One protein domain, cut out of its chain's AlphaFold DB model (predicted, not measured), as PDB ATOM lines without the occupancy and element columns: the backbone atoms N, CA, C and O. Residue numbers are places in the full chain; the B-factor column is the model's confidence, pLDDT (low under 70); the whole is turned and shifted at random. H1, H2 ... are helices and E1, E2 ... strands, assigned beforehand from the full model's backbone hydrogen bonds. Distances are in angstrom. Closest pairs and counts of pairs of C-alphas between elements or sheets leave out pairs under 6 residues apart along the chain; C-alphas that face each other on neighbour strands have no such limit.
ATOM      1  N   PRO A   2     -26.547 -19.336  27.043       39.72
ATOM      2  CA  PRO A   2     -26.866 -20.651  27.584       39.72
ATOM      3  C   PRO A   2     -26.501 -20.719  29.075       39.72
ATOM      4  O   PRO A   2     -25.393 -20.365  29.473       39.72
ATOM      5  N   TYR A   3     -27.455 -21.162  29.891       41.47
ATOM      6  CA  TYR A   3     -27.265 -21.480  31.305       41.47
ATOM      7  C   TYR A   3     -26.378 -22.730  31.430       41.47
ATOM      8  O   TYR A   3     -26.768 -23.813  30.995       41.47
ATOM      9  N   ILE A   4     -25.190 -22.593  32.025       53.41
ATOM     10  CA  ILE A   4     -24.321 -23.730  32.359       53.41
ATOM     11  C   ILE A   4     -24.914 -24.430  33.584       53.41
ATOM     12  O   ILE A   4     -25.052 -23.836  34.651       53.41
ATOM     13  N   ASN A   5     -25.294 -25.695  33.418       36.50
ATOM     14  CA  ASN A   5     -25.885 -26.511  34.470       36.50
ATOM     15  C   ASN A   5     -24.772 -27.010  35.422       36.50
ATOM     16  O   ASN A   5     -23.923 -27.793  34.987       36.50
ATOM     17  N   PRO A   6     -24.742 -26.605  36.707       50.34
ATOM     18  CA  PRO A   6     -23.625 -26.899  37.616       50.34
ATOM     19  C   PRO A   6     -23.451 -28.393  37.945       50.34
ATOM     20  O   PRO A   6     -22.438 -28.777  38.520       50.34
ATOM     21  N   LYS A   7     -24.401 -29.257  37.554       43.56
ATOM     22  CA  LYS A   7     -24.328 -30.719  37.743       43.56
ATOM     23  C   LYS A   7     -23.488 -31.459  36.689       43.56
ATOM     24  O   LYS A   7     -23.320 -32.667  36.808       43.56
ATOM     25  N   LEU A   8     -22.986 -30.760  35.667       41.91
ATOM     26  CA  LEU A   8     -22.148 -31.321  34.594       41.91
ATOM     27  C   LEU A   8     -20.662 -30.958  34.723       41.91
ATOM     28  O   LEU A   8     -19.884 -31.255  33.821       41.91
ATOM     29  N   VAL A   9     -20.248 -30.344  35.836       41.69
ATOM     30  CA  VAL A   9     -18.821 -30.206  36.141       41.69
ATOM     31  C   VAL A   9     -18.322 -31.597  36.542       41.69
ATOM     32  O   VAL A   9     -18.790 -32.121  37.558       41.69
ATOM     33  N   PRO A  10     -17.434 -32.241  35.758       41.28
ATOM     34  CA  PRO A  10     -16.890 -33.535  36.141       41.28
ATOM     35  C   PRO A  10     -16.252 -33.397  37.529       41.28
ATOM     36  O   PRO A  10     -15.603 -32.377  37.791       41.28
ATOM     37  N   PRO A  11     -16.437 -34.372  38.439       44.28
ATOM     38  CA  PRO A  11     -15.775 -34.326  39.731       44.28
ATOM     39  C   PRO A  11     -14.279 -34.207  39.461       44.28
ATOM     40  O   PRO A  11     -13.698 -35.065  38.796       44.28
ATOM     41  N   VAL A  12     -13.673 -33.113  39.928       47.16
ATOM     42  CA  VAL A  12     -12.221 -32.949  39.908       47.16
ATOM     43  C   VAL A  12     -11.668 -34.204  40.567       47.16
ATOM     44  O   VAL A  12     -11.936 -34.446  41.746       47.16
ATOM     45  N   ILE A  13     -10.994 -35.054  39.788       45.81
ATOM     46  CA  ILE A  13     -10.382 -36.281  40.286       45.81
ATOM     47  C   ILE A  13      -9.371 -35.821  41.329       45.81
ATOM     48  O   ILE A  13      -8.313 -35.293  40.993       45.81
ATOM     49  N   SER A  14      -9.752 -35.927  42.602       44.56
ATOM     50  CA  SER A  14      -8.892 -35.558  43.715       44.56
ATOM     51  C   SER A  14      -7.621 -36.394  43.583       44.56
ATOM     52  O   SER A  14      -7.738 -37.626  43.542       44.56
ATOM     53  N   PRO A  15      -6.428 -35.780  43.457       56.38
ATOM     54  CA  PRO A  15      -5.199 -36.548  43.408       56.38
ATOM     55  C   PRO A  15      -5.169 -37.413  44.665       56.38
ATOM     56  O   PRO A  15      -5.278 -36.906  45.785       56.38
ATOM     57  N   ARG A  16      -5.117 -38.738  44.489       56.62
ATOM     58  CA  ARG A  16      -4.957 -39.660  45.614       56.62
ATOM     59  C   ARG A  16      -3.564 -39.440  46.184       56.62
ATOM     60  O   ARG A  16      -2.606 -40.061  45.746       56.62
ATOM     61  N   ILE A  17      -3.474 -38.545  47.157       60.97
ATOM     62  CA  ILE A  17      -2.258 -38.326  47.928       60.97
ATOM     63  C   ILE A  17      -2.071 -39.541  48.839       60.97
ATOM     64  O   ILE A  17      -2.903 -39.814  49.714       60.97
ATOM     65  N   LEU A  18      -0.993 -40.282  48.604       58.78
ATOM     66  CA  LEU A  18      -0.558 -41.382  49.458       58.78
ATOM     67  C   LEU A  18      -0.107 -40.830  50.822       58.78
ATOM     68  O   LEU A  18       0.233 -39.657  50.952       58.78
ATOM     69  N   CYS A  19      -0.183 -41.648  51.874       67.94
ATOM     70  CA  CYS A  19       0.288 -41.284  53.220       67.94
ATOM     71  C   CYS A  19      -0.362 -40.031  53.851       67.94
ATOM     72  O   CYS A  19       0.156 -39.476  54.820       67.94
ATOM     73  N   LYS A  20      -1.555 -39.611  53.394       69.38
ATOM     74  CA  LYS A  20      -2.303 -38.496  54.012       69.38
ATOM     75  C   LYS A  20      -2.545 -38.702  55.517       69.38
ATOM     76  O   LYS A  20      -2.489 -37.744  56.279       69.38
ATOM     77  N   ARG A  21      -2.795 -39.947  55.949       75.31
ATOM     78  CA  ARG A  21      -2.987 -40.305  57.370       75.31
ATOM     79  C   ARG A  21      -1.708 -40.179  58.203       75.31
ATOM     80  O   ARG A  21      -1.801 -39.976  59.403       75.31
ATOM     81  N   GLU A  22      -0.544 -40.275  57.570       76.12
ATOM     82  CA  GLU A  22       0.773 -40.181  58.217       76.12
ATOM     83  C   GLU A  22       1.257 -38.726  58.333       76.12
ATOM     84  O   GLU A  22       2.381 -38.469  58.761       76.12
ATOM     85  N   GLY A  23       0.420 -37.764  57.926       73.81
ATOM     86  CA  GLY A  23       0.746 -36.342  57.976       73.81
ATOM     87  C   GLY A  23       1.754 -35.898  56.915       73.81
ATOM     88  O   GLY A  23       2.323 -34.823  57.056       73.81
ATOM     89  N   PHE A  24       1.967 -36.681  55.849       72.62
ATOM     90  CA  PHE A  24       2.980 -36.391  54.824       72.62
ATOM     91  C   PHE A  24       2.867 -34.968  54.250       72.62
ATOM     92  O   PHE A  24       3.839 -34.225  54.228       72.62
ATOM     93  N   VAL A  25       1.656 -34.549  53.870       73.56
ATOM     94  CA  VAL A  25       1.405 -33.205  53.312       73.56
ATOM     95  C   VAL A  25       1.710 -32.094  54.314       73.56
ATOM     96  O   VAL A  25       2.128 -31.013  53.917       73.56
ATOM     97  N   GLN A  26       1.465 -32.340  55.601       76.81
ATOM     98  CA  GLN A  26       1.704 -31.352  56.645       76.81
ATOM     99  C   GLN A  26       3.210 -31.161  56.865       76.81
ATOM    100  O   GLN A  26       3.665 -30.027  56.871       76.81
ATOM    101  N   LYS A  27       3.978 -32.257  56.911       74.50
ATOM    102  CA  LYS A  27       5.447 -32.214  57.005       74.50
ATOM    103  C   LYS A  27       6.087 -31.493  55.822       74.50
ATOM    104  O   LYS A  27       6.893 -30.601  56.023       74.50
ATOM    105  N   VAL A  28       5.658 -31.808  54.596       73.94
ATOM    106  CA  VAL A  28       6.166 -31.136  53.384       73.94
ATOM    107  C   VAL A  28       5.915 -29.624  53.418       73.94
ATOM    108  O   VAL A  28       6.735 -28.861  52.927       73.94
ATOM    109  N   LYS A  29       4.785 -29.184  53.986       75.75
ATOM    110  CA  LYS A  29       4.489 -27.755  54.164       75.75
ATOM    111  C   LYS A  29       5.314 -27.107  55.271       75.75
ATOM    112  O   LYS A  29       5.613 -25.927  55.181       75.75
ATOM    113  N   GLU A  30       5.621 -27.842  56.332       81.31
ATOM    114  CA  GLU A  30       6.460 -27.349  57.430       81.31
ATOM    115  C   GLU A  30       7.916 -27.172  56.987       81.31
ATOM    116  O   GLU A  30       8.547 -26.200  57.378       81.31
ATOM    117  N   GLU A  31       8.401 -28.053  56.112       76.56
ATOM    118  CA  GLU A  31       9.737 -28.003  55.503       76.56
ATOM    119  C   GLU A  31       9.804 -27.040  54.289       76.56
ATOM    120  O   GLU A  31      10.821 -26.951  53.596       76.56
ATOM    121  N   GLU A  32       8.720 -26.318  53.978       75.81
ATOM    122  CA  GLU A  32       8.669 -25.405  52.834       75.81
ATOM    123  C   GLU A  32       9.643 -24.229  53.021       75.81
ATOM    124  O   GLU A  32       9.565 -23.464  53.980       75.81
ATOM    125  N   GLY A  33      10.560 -24.060  52.065       77.56
ATOM    126  CA  GLY A  33      11.603 -23.031  52.121       77.56
ATOM    127  C   GLY A  33      12.859 -23.448  52.893       77.56
ATOM    128  O   GLY A  33      13.823 -22.681  52.924       77.56
ATOM    129  N   GLU A  34      12.887 -24.654  53.464       83.00
ATOM    130  CA  GLU A  34      14.090 -25.218  54.069       83.00
ATOM    131  C   GLU A  34      15.068 -25.768  53.016       83.00
ATOM    132  O   GLU A  34      14.723 -26.046  51.864       83.00
ATOM    133  N   GLY A  35      16.329 -25.922  53.426       83.56
ATOM    134  CA  GLY A  35      17.385 -26.557  52.645       83.56
ATOM    135  C   GLY A  35      18.041 -27.685  53.434       83.56
ATOM    136  O   GLY A  35      18.013 -27.703  54.662       83.56
ATOM    137  N   CYS A  36      18.669 -28.626  52.731       85.69
ATOM    138  CA  CYS A  36      19.370 -29.741  53.363       85.69
ATOM    139  C   CYS A  36      20.885 -29.489  53.399       85.69
ATOM    140  O   CYS A  36      21.475 -29.103  52.390       85.69
ATOM    141  N   ASN A  37      21.524 -29.751  54.544       91.31
ATOM    142  CA  ASN A  37      22.981 -29.816  54.652       91.31
ATOM    143  C   ASN A  37      23.426 -31.282  54.714       91.31
ATOM    144  O   ASN A  37      23.232 -31.951  55.729       91.31
ATOM    145  N   VAL A  38      24.025 -31.771  53.629       90.75
ATOM    146  CA  VAL A  38      24.512 -33.149  53.521       90.75
ATOM    147  C   VAL A  38      26.027 -33.162  53.688       90.75
ATOM    148  O   VAL A  38      26.746 -32.504  52.940       90.75
ATOM    149  N   TYR A  39      26.518 -33.944  54.648       94.88
ATOM    150  CA  TYR A  39      27.944 -34.133  54.890       94.88
ATOM    151  C   TYR A  39      28.230 -35.588  55.268       94.88
ATOM    152  O   TYR A  39      27.420 -36.243  55.924       94.88
ATOM    153  N   GLY A  40      29.387 -36.101  54.858       93.88
ATOM    154  CA  GLY A  40      29.799 -37.464  55.170       93.88
ATOM    155  C   GLY A  40      30.795 -38.025  54.167       93.88
ATOM    156  O   GLY A  40      31.368 -37.293  53.361       93.88
ATOM    157  N   PHE A  41      30.976 -39.340  54.230       93.44
ATOM    158  CA  PHE A  41      31.828 -40.111  53.335       93.44
ATOM    159  C   PHE A  41      31.014 -41.263  52.750       93.44
ATOM    160  O   PHE A  41      30.172 -41.840  53.440       93.44
ATOM    161  N   LEU A  42      31.270 -41.595  51.488       91.75
ATOM    162  CA  LEU A  42      30.643 -42.717  50.802       91.75
ATOM    163  C   LEU A  42      31.737 -43.629  50.251       91.75
ATOM    164  O   LEU A  42      32.578 -43.188  49.469       91.75
ATOM    165  N   GLU A  43      31.713 -44.897  50.649       93.69
ATOM    166  CA  GLU A  43      32.596 -45.914  50.089       93.69
ATOM    167  C   GLU A  43      31.971 -46.471  48.804       93.69
ATOM    168  O   GLU A  43      30.826 -46.929  48.796       93.69
ATOM    169  N   VAL A  44      32.706 -46.386  47.696       92.12
ATOM    170  CA  VAL A  44      32.244 -46.810  46.370       92.12
ATOM    171  C   VAL A  44      33.305 -47.646  45.674       92.12
ATOM    172  O   VAL A  44      34.504 -47.501  45.916       92.12
ATOM    173  N   ASN A  45      32.868 -48.494  44.745       94.62
ATOM    174  CA  ASN A  45      33.788 -49.202  43.865       94.62
ATOM    175  C   ASN A  45      34.545 -48.209  42.973       94.62
ATOM    176  O   ASN A  45      33.950 -47.292  42.405       94.62
ATOM    177  N   LYS A  46      35.851 -48.433  42.786       94.50
ATOM    178  CA  LYS A  46      36.711 -47.623  41.910       94.50
ATOM    179  C   LYS A  46      36.492 -47.975  40.432       94.50
ATOM    180  O   LYS A  46      37.357 -48.548  39.775       94.50
ATOM    181  N   VAL A  47      35.307 -47.655  39.928       95.50
ATOM    182  CA  VAL A  47      34.864 -47.871  38.544       95.50
ATOM    183  C   VAL A  47      34.131 -46.629  38.036       95.50
ATOM    184  O   VAL A  47      33.762 -45.756  38.820       95.50
ATOM    185  N   ALA A  48      33.915 -46.531  36.724       95.75
ATOM    186  CA  ALA A  48      33.101 -45.458  36.160       95.75
ATOM    187  C   ALA A  48      31.655 -45.548  36.678       95.75
ATOM    188  O   ALA A  48      31.059 -46.626  36.687       95.75
ATOM    189  N   GLY A  49      31.087 -44.417  37.095       92.06
ATOM    190  CA  GLY A  49      29.749 -44.368  37.669       92.06
ATOM    191  C   GLY A  49      29.269 -42.944  37.913       92.06
ATOM    192  O   GLY A  49      29.982 -41.982  37.640       92.06
ATOM    193  N   ASN A  50      28.048 -42.832  38.434       90.56
ATOM    194  CA  ASN A  50      27.405 -41.566  38.767       90.56
ATOM    195  C   ASN A  50      26.745 -41.683  40.142       90.56
ATOM    196  O   ASN A  50      26.150 -42.716  40.452       90.56
ATOM    197  N   PHE A  51      26.784 -40.611  40.927       87.88
ATOM    198  CA  PHE A  51      25.927 -40.443  42.096       87.88
ATOM    199  C   PHE A  51      24.966 -39.284  41.828       87.88
ATOM    200  O   PHE A  51      25.311 -38.334  41.128       87.88
ATOM    201  N   HIS A  52      23.741 -39.386  42.333       87.00
ATOM    202  CA  HIS A  52      22.698 -38.391  42.110       87.00
ATOM    203  C   HIS A  52      22.005 -38.050  43.427       87.00
ATOM    204  O   HIS A  52      21.732 -38.936  44.237       87.00
ATOM    205  N   PHE A  53      21.695 -36.769  43.614       84.88
ATOM    206  CA  PHE A  53      20.764 -36.305  44.636       84.88
ATOM    207  C   PHE A  53      19.405 -36.094  43.978       84.88
ATOM    208  O   PHE A  53      19.302 -35.345  43.006       84.88
ATOM    209  N   SER A  54      18.373 -36.745  44.510       77.75
ATOM    210  CA  SER A  54      17.013 -36.649  43.984       77.75
ATOM    211  C   SER A  54      16.028 -36.375  45.118       77.75
ATOM    212  O   SER A  54      16.162 -36.980  46.184       77.75
ATOM    213  N   PRO A  55      15.029 -35.502  44.909       70.62
ATOM    214  CA  PRO A  55      14.005 -35.237  45.908       70.62
ATOM    215  C   PRO A  55      13.099 -36.457  46.127       70.62
ATOM    216  O   PRO A  55      12.903 -37.295  45.238       70.62
ATOM    217  N   GLY A  56      12.505 -36.513  47.318       64.56
ATOM    218  CA  GLY A  56      11.555 -37.548  47.718       64.56
ATOM    219  C   GLY A  56      12.170 -38.661  48.563       64.56
ATOM    220  O   GLY A  56      13.385 -38.785  48.718       64.56
ATOM    221  N   LYS A  57      11.300 -39.489  49.142       60.56
ATOM    222  CA  LYS A  57      11.712 -40.640  49.943       60.56
ATOM    223  C   LYS A  57      12.202 -41.745  49.009       60.56
ATOM    224  O   LYS A  57      11.431 -42.257  48.200       60.56
ATOM    225  N   GLY A  58      13.478 -42.112  49.121       54.38
ATOM    226  CA  GLY A  58      14.023 -43.270  48.418       54.38
ATOM    227  C   GLY A  58      13.403 -44.556  48.960       54.38
ATOM    228  O   GLY A  58      13.589 -44.889  50.131       54.38
ATOM    229  N   PHE A  59      12.656 -45.279  48.128       52.41
ATOM    230  CA  PHE A  59      12.159 -46.611  48.461       52.41
ATOM    231  C   PHE A  59      13.079 -47.662  47.838       52.41
ATOM    232  O   PHE A  59      13.087 -47.861  46.627       52.41
ATOM    233  N   TYR A  60      13.843 -48.363  48.674       46.59
ATOM    234  CA  TYR A  60      14.582 -49.554  48.259       46.59
ATOM    235  C   TYR A  60      13.652 -50.770  48.312       46.59
ATOM    236  O   TYR A  60      13.635 -51.517  49.288       46.59
ATOM    237  N   GLN A  61      12.862 -50.977  47.262       41.75
ATOM    238  CA  GLN A  61      12.228 -52.269  47.005       41.75
ATOM    239  C   GLN A  61      12.566 -52.729  45.586       41.75
ATOM    240  O   GLN A  61      12.256 -52.065  44.600       41.75
ATOM    241  N   SER A  62      13.187 -53.910  45.496       41.50
ATOM    242  CA  SER A  62      13.286 -54.710  44.267       41.50
ATOM    243  C   SER A  62      13.909 -54.003  43.051       41.50
ATOM    244  O   SER A  62      13.317 -53.995  41.980       41.50
ATOM    245  N   ASN A  63      15.129 -53.465  43.188       46.09
ATOM    246  CA  ASN A  63      15.972 -53.004  42.066       46.09
ATOM    247  C   ASN A  63      15.371 -51.905  41.165       46.09
ATOM    248  O   ASN A  63      15.873 -51.681  40.065       46.09
ATOM    249  N   ILE A  64      14.332 -51.200  41.614       43.97
ATOM    250  CA  ILE A  64      13.745 -50.073  40.888       43.97
ATOM    251  C   ILE A  64      13.838 -48.834  41.779       43.97
ATOM    252  O   ILE A  64      13.210 -48.768  42.834       43.97
ATOM    253  N   HIS A  65      14.618 -47.841  41.349       47.78
ATOM    254  CA  HIS A  65      14.568 -46.496  41.922       47.78
ATOM    255  C   HIS A  65      13.278 -45.825  41.449       47.78
ATOM    256  O   HIS A  65      13.225 -45.256  40.360       47.78
ATOM    257  N   VAL A  66      12.222 -45.913  42.255       47.31
ATOM    258  CA  VAL A  66      11.035 -45.075  42.070       47.31
ATOM    259  C   VAL A  66      11.124 -43.947  43.086       47.31
ATOM    260  O   VAL A  66      10.928 -44.159  44.281       47.31
ATOM    261  N   ASN A  67      11.447 -42.742  42.624       53.25
ATOM    262  CA  ASN A  67      11.238 -41.551  43.435       53.25
ATOM    263  C   ASN A  67       9.728 -41.329  43.540       53.25
ATOM    264  O   ASN A  67       9.048 -41.216  42.517       53.25
ATOM    265  N   ASP A  68       9.204 -41.261  44.765       52.06
ATOM    266  CA  ASP A  68       7.827 -40.829  45.017       52.06
ATOM    267  C   ASP A  68       7.724 -39.317  44.753       52.06
ATOM    268  O   ASP A  68       7.684 -38.485  45.656       52.06
ATOM    269  N   LEU A  69       7.768 -38.953  43.469       52.03
ATOM    270  CA  LEU A  69       7.602 -37.592  42.950       52.03
ATOM    271  C   LEU A  69       6.134 -37.133  43.018       52.03
ATOM    272  O   LEU A  69       5.809 -36.035  42.574       52.03
ATOM    273  N   LEU A  70       5.226 -37.982  43.515       51.44
ATOM    274  CA  LEU A  70       3.785 -37.844  43.305       51.44
ATOM    275  C   LEU A  70       3.097 -36.844  44.236       51.44
ATOM    276  O   LEU A  70       1.916 -36.558  44.033       51.44
ATOM    277  N   ALA A  71       3.787 -36.297  45.237       50.78
ATOM    278  CA  ALA A  71       3.126 -35.483  46.259       50.78
ATOM    279  C   ALA A  71       3.755 -34.109  46.532       50.78
ATOM    280  O   ALA A  71       3.221 -33.373  47.360       50.78
ATOM    281  N   ILE A  72       4.827 -33.724  45.833       52.66
ATOM    282  CA  ILE A  72       5.527 -32.464  46.096       52.66
ATOM    283  C   ILE A  72       5.545 -31.618  44.810       52.66
ATOM    284  O   ILE A  72       6.091 -32.003  43.786       52.66
ATOM    285  N   SER A  73       4.864 -30.470  44.872       51.31
ATOM    286  CA  SER A  73       4.827 -29.365  43.893       51.31
ATOM    287  C   SER A  73       4.495 -29.693  42.423       51.31
ATOM    288  O   SER A  73       5.314 -30.198  41.660       51.31
ATOM    289  N   LYS A  74       3.319 -29.232  41.965       51.66
ATOM    290  CA  LYS A  74       3.010 -29.041  40.530       51.66
ATOM    291  C   LYS A  74       3.923 -28.000  39.851       51.66
ATOM    292  O   LYS A  74       3.946 -27.942  38.626       51.66
ATOM    293  N   ASP A  75       4.668 -27.231  40.647       58.56
ATOM    294  CA  ASP A  75       5.417 -26.039  40.236       58.56
ATOM    295  C   ASP A  75       6.943 -26.258  40.141       58.56
ATOM    296  O   ASP A  75       7.692 -25.318  39.887       58.56
ATOM    297  N   GLY A  76       7.412 -27.506  40.284       61.12
ATOM    298  CA  GLY A  76       8.832 -27.857  40.204       61.12
ATOM    299  C   GLY A  76       9.581 -27.742  41.536       61.12
ATOM    300  O   GLY A  76       9.134 -27.101  42.481       61.12
ATOM    301  N   TYR A  77      10.736 -28.404  41.606       70.75
ATOM    302  CA  TYR A  77      11.557 -28.507  42.813       70.75
ATOM    303  C   TYR A  77      12.770 -27.581  42.719       70.75
ATOM    304  O   TYR A  77      13.433 -27.530  41.680       70.75
ATOM    305  N   ASN A  78      13.110 -26.893  43.811       76.12
ATOM    306  CA  ASN A  78      14.344 -26.116  43.883       76.12
ATOM    307  C   ASN A  78      15.543 -27.052  44.118       76.12
ATOM    308  O   ASN A  78      15.690 -27.618  45.196       76.12
ATOM    309  N   ILE A  79      16.396 -27.203  43.103       82.25
ATOM    310  CA  ILE A  79      17.641 -27.996  43.152       82.25
ATOM    311  C   ILE A  79      18.893 -27.114  43.240       82.25
ATOM    312  O   ILE A  79      20.007 -27.565  42.950       82.25
ATOM    313  N   SER A  80      18.715 -25.835  43.586       88.81
ATOM    314  CA  SER A  80      19.837 -24.936  43.848       88.81
ATOM    315  C   SER A  80      20.673 -25.534  44.968       88.81
ATOM    316  O   SER A  80      20.158 -25.860  46.036       88.81
ATOM    317  N   HIS A  81      21.962 -25.704  44.714       91.25
ATOM    318  CA  HIS A  81      22.871 -26.351  45.644       91.25
ATOM    319  C   HIS A  81      24.196 -25.606  45.686       91.25
ATOM    320  O   HIS A  81      24.573 -24.898  44.750       91.25
ATOM    321  N   ARG A  82      24.899 -25.796  46.796       94.06
ATOM    322  CA  ARG A  82      26.256 -25.320  47.014       94.06
ATOM    323  C   ARG A  82      27.108 -26.508  47.430       94.06
ATOM    324  O   ARG A  82      26.751 -27.216  48.371       94.06
ATOM    325  N   ILE A  83      28.207 -26.739  46.722       95.38
ATOM    326  CA  ILE A  83      29.109 -27.852  47.008       95.38
ATOM    327  C   ILE A  83      30.223 -27.324  47.907       95.38
ATOM    328  O   ILE A  83      31.264 -26.880  47.449       95.38
ATOM    329  N   ASN A  84      30.007 -27.410  49.221       95.00
ATOM    330  CA  ASN A  84      31.011 -26.943  50.180       95.00
ATOM    331  C   ASN A  84      32.333 -27.720  50.053       95.00
ATOM    332  O   ASN A  84      33.407 -27.145  50.218       95.00
ATOM    333  N   LYS A  85      32.248 -29.038  49.823       94.19
ATOM    334  CA  LYS A  85      33.406 -29.910  49.623       94.19
ATOM    335  C   LYS A  85      33.024 -31.194  48.892       94.19
ATOM    336  O   LYS A  85      32.120 -31.898  49.343       94.19
ATOM    337  N   LEU A  86      33.758 -31.547  47.840       93.88
ATOM    338  CA  LEU A  86      33.676 -32.855  47.186       93.88
ATOM    339  C   LEU A  86      35.077 -33.353  46.818       93.88
ATOM    340  O   LEU A  86      35.752 -32.783  45.966       93.88
ATOM    341  N   ALA A  87      35.498 -34.450  47.446       94.00
ATOM    342  CA  ALA A  87      36.816 -35.044  47.246       94.00
ATOM    343  C   ALA A  87      36.727 -36.572  47.170       94.00
ATOM    344  O   ALA A  87      35.808 -37.179  47.721       94.00
ATOM    345  N   PHE A  88      37.711 -37.187  46.514       93.44
ATOM    346  CA  PHE A  88      37.835 -38.637  46.398       93.44
ATOM    347  C   PHE A  88      39.117 -39.104  47.086       93.44
ATOM    348  O   PHE A  88      40.213 -38.732  46.670       93.44
ATOM    349  N   GLY A  89      38.968 -39.951  48.106       92.19
ATOM    350  CA  GLY A  89      40.079 -40.434  48.925       92.19
ATOM    351  C   GLY A  89      40.545 -39.422  49.974       92.19
ATOM    352  O   GLY A  89      39.828 -38.480  50.322       92.19
ATOM    353  N   ASP A  90      41.752 -39.647  50.490       91.88
ATOM    354  CA  ASP A  90      42.332 -38.832  51.553       91.88
ATOM    355  C   ASP A  90      42.818 -37.469  51.051       91.88
ATOM    356  O   ASP A  90      43.212 -37.290  49.897       91.88
ATOM    357  N   HIS A  91      42.825 -36.490  51.953       90.06
ATOM    358  CA  HIS A  91      43.361 -35.168  51.659       90.06
ATOM    359  C   HIS A  91      44.888 -35.204  51.527       90.06
ATOM    360  O   HIS A  91      45.579 -35.798  52.354       90.06
ATOM    361  N   PHE A  92      45.415 -34.482  50.538       92.69
ATOM    362  CA  PHE A  92      46.848 -34.268  50.360       92.69
ATOM    363  C   PHE A  92      47.151 -32.804  49.988       92.69
ATOM    364  O   PHE A  92      46.308 -32.138  49.379       92.69
ATOM    365  N   PRO A  93      48.340 -32.274  50.340       93.88
ATOM    366  CA  PRO A  93      48.705 -30.891  50.044       93.88
ATOM    367  C   PRO A  93      48.696 -30.583  48.544       93.88
ATOM    368  O   PRO A  93      49.165 -31.378  47.733       93.88
ATOM    369  N   GLY A  94      48.201 -29.399  48.179       91.75
ATOM    370  CA  GLY A  94      48.155 -28.934  46.788       91.75
ATOM    371  C   GLY A  94      46.955 -29.433  45.978       91.75
ATOM    372  O   GLY A  94      46.823 -29.047  44.817       91.75
ATOM    373  N   VAL A  95      46.066 -30.244  46.563       91.75
ATOM    374  CA  VAL A  95      44.801 -30.610  45.914       91.75
ATOM    375  C   VAL A  95      43.885 -29.390  45.799       91.75
ATOM    376  O   VAL A  95      43.649 -28.676  46.772       91.75
ATOM    377  N   VAL A  96      43.357 -29.167  44.598       93.31
ATOM    378  CA  VAL A  96      42.336 -28.154  44.320       93.31
ATOM    379  C   VAL A  96      41.161 -28.874  43.675       93.31
ATOM    380  O   VAL A  96      41.273 -29.345  42.543       93.31
ATOM    381  N   ASN A  97      40.047 -28.995  44.400       94.44
ATOM    382  CA  ASN A  97      38.837 -29.600  43.853       94.44
ATOM    383  C   ASN A  97      38.036 -28.521  43.114       94.44
ATOM    384  O   ASN A  97      37.668 -27.519  43.729       94.44
ATOM    385  N   PRO A  98      37.714 -28.709  41.825       95.19
ATOM    386  CA  PRO A  98      37.010 -27.693  41.040       95.19
ATOM    387  C   PRO A  98      35.602 -27.361  41.541       95.19
ATOM    388  O   PRO A  98      35.042 -26.342  41.149       95.19
ATOM    389  N   LEU A  99      35.013 -28.254  42.337       94.25
ATOM    390  CA  LEU A  99      33.642 -28.143  42.816       94.25
ATOM    391  C   LEU A  99      33.551 -27.599  44.244       94.25
ATOM    392  O   LEU A  99      32.439 -27.381  44.698       94.25
ATOM    393  N   ASP A 100      34.664 -27.371  44.947       92.56
ATOM    394  CA  ASP A 100      34.622 -26.782  46.291       92.56
ATOM    395  C   ASP A 100      34.283 -25.277  46.188       92.56
ATOM    396  O   ASP A 100      34.995 -24.535  45.505       92.56
ATOM    397  N   GLY A 101      33.223 -24.805  46.862       83.75
ATOM    398  CA  GLY A 101      32.836 -23.382  46.871       83.75
ATOM    399  C   GLY A 101      31.437 -23.077  47.387       83.75
ATOM    400  O   GLY A 101      31.169 -21.882  47.644       83.75
TER     401      GLY A 101
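This is residues 2 to 101 of the 101 residues of the protein "Endoplasmic reticulum-Golgi intermediate compartment protein 3" of Vitis vinifera (UniProt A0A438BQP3). There is little regular structure: a long, loosely winding chain with a free tail, residues 2 to 14, one short helix, H1, and two short strands, E1 and E2, on a narrow loop whose residues 60 to 65 stick out. The printed part has 100 residues, with H1, E1 and E2 in that order; these hold only 15 residues, of mixed class. It is extended, with a radius of gyration of the C-alphas of 21.5 A, and a rod spanning 78 by 33 by 28 A.

After residues 2 to 23, which hold no named element, H1 takes residues 24 to 30, 10.0 A long, from C-alpha 24 at (2.980, -36.391, 54.824). E1 is residues 58 to 61, 9.3 A, and E2 residues 64 to 67, 9.2 A, ending at C-alpha 67 (11.238, -41.551, 43.435).

E1 and E2 meet only at a point, where C-alphas 58 and 67 face each other at 6.0 A. H1 and E2 are apart. In H1 every O i to N i+4 pair is within hydrogen-bond range.

The C-alphas of Pro 2 and Pro 93, the two farthest apart, are 79.5 A apart. The printed part has no cut. H1 to E1 is a long link of 27 residues. Residues 2 to 20 and 56 to 76 have pLDDT under 70.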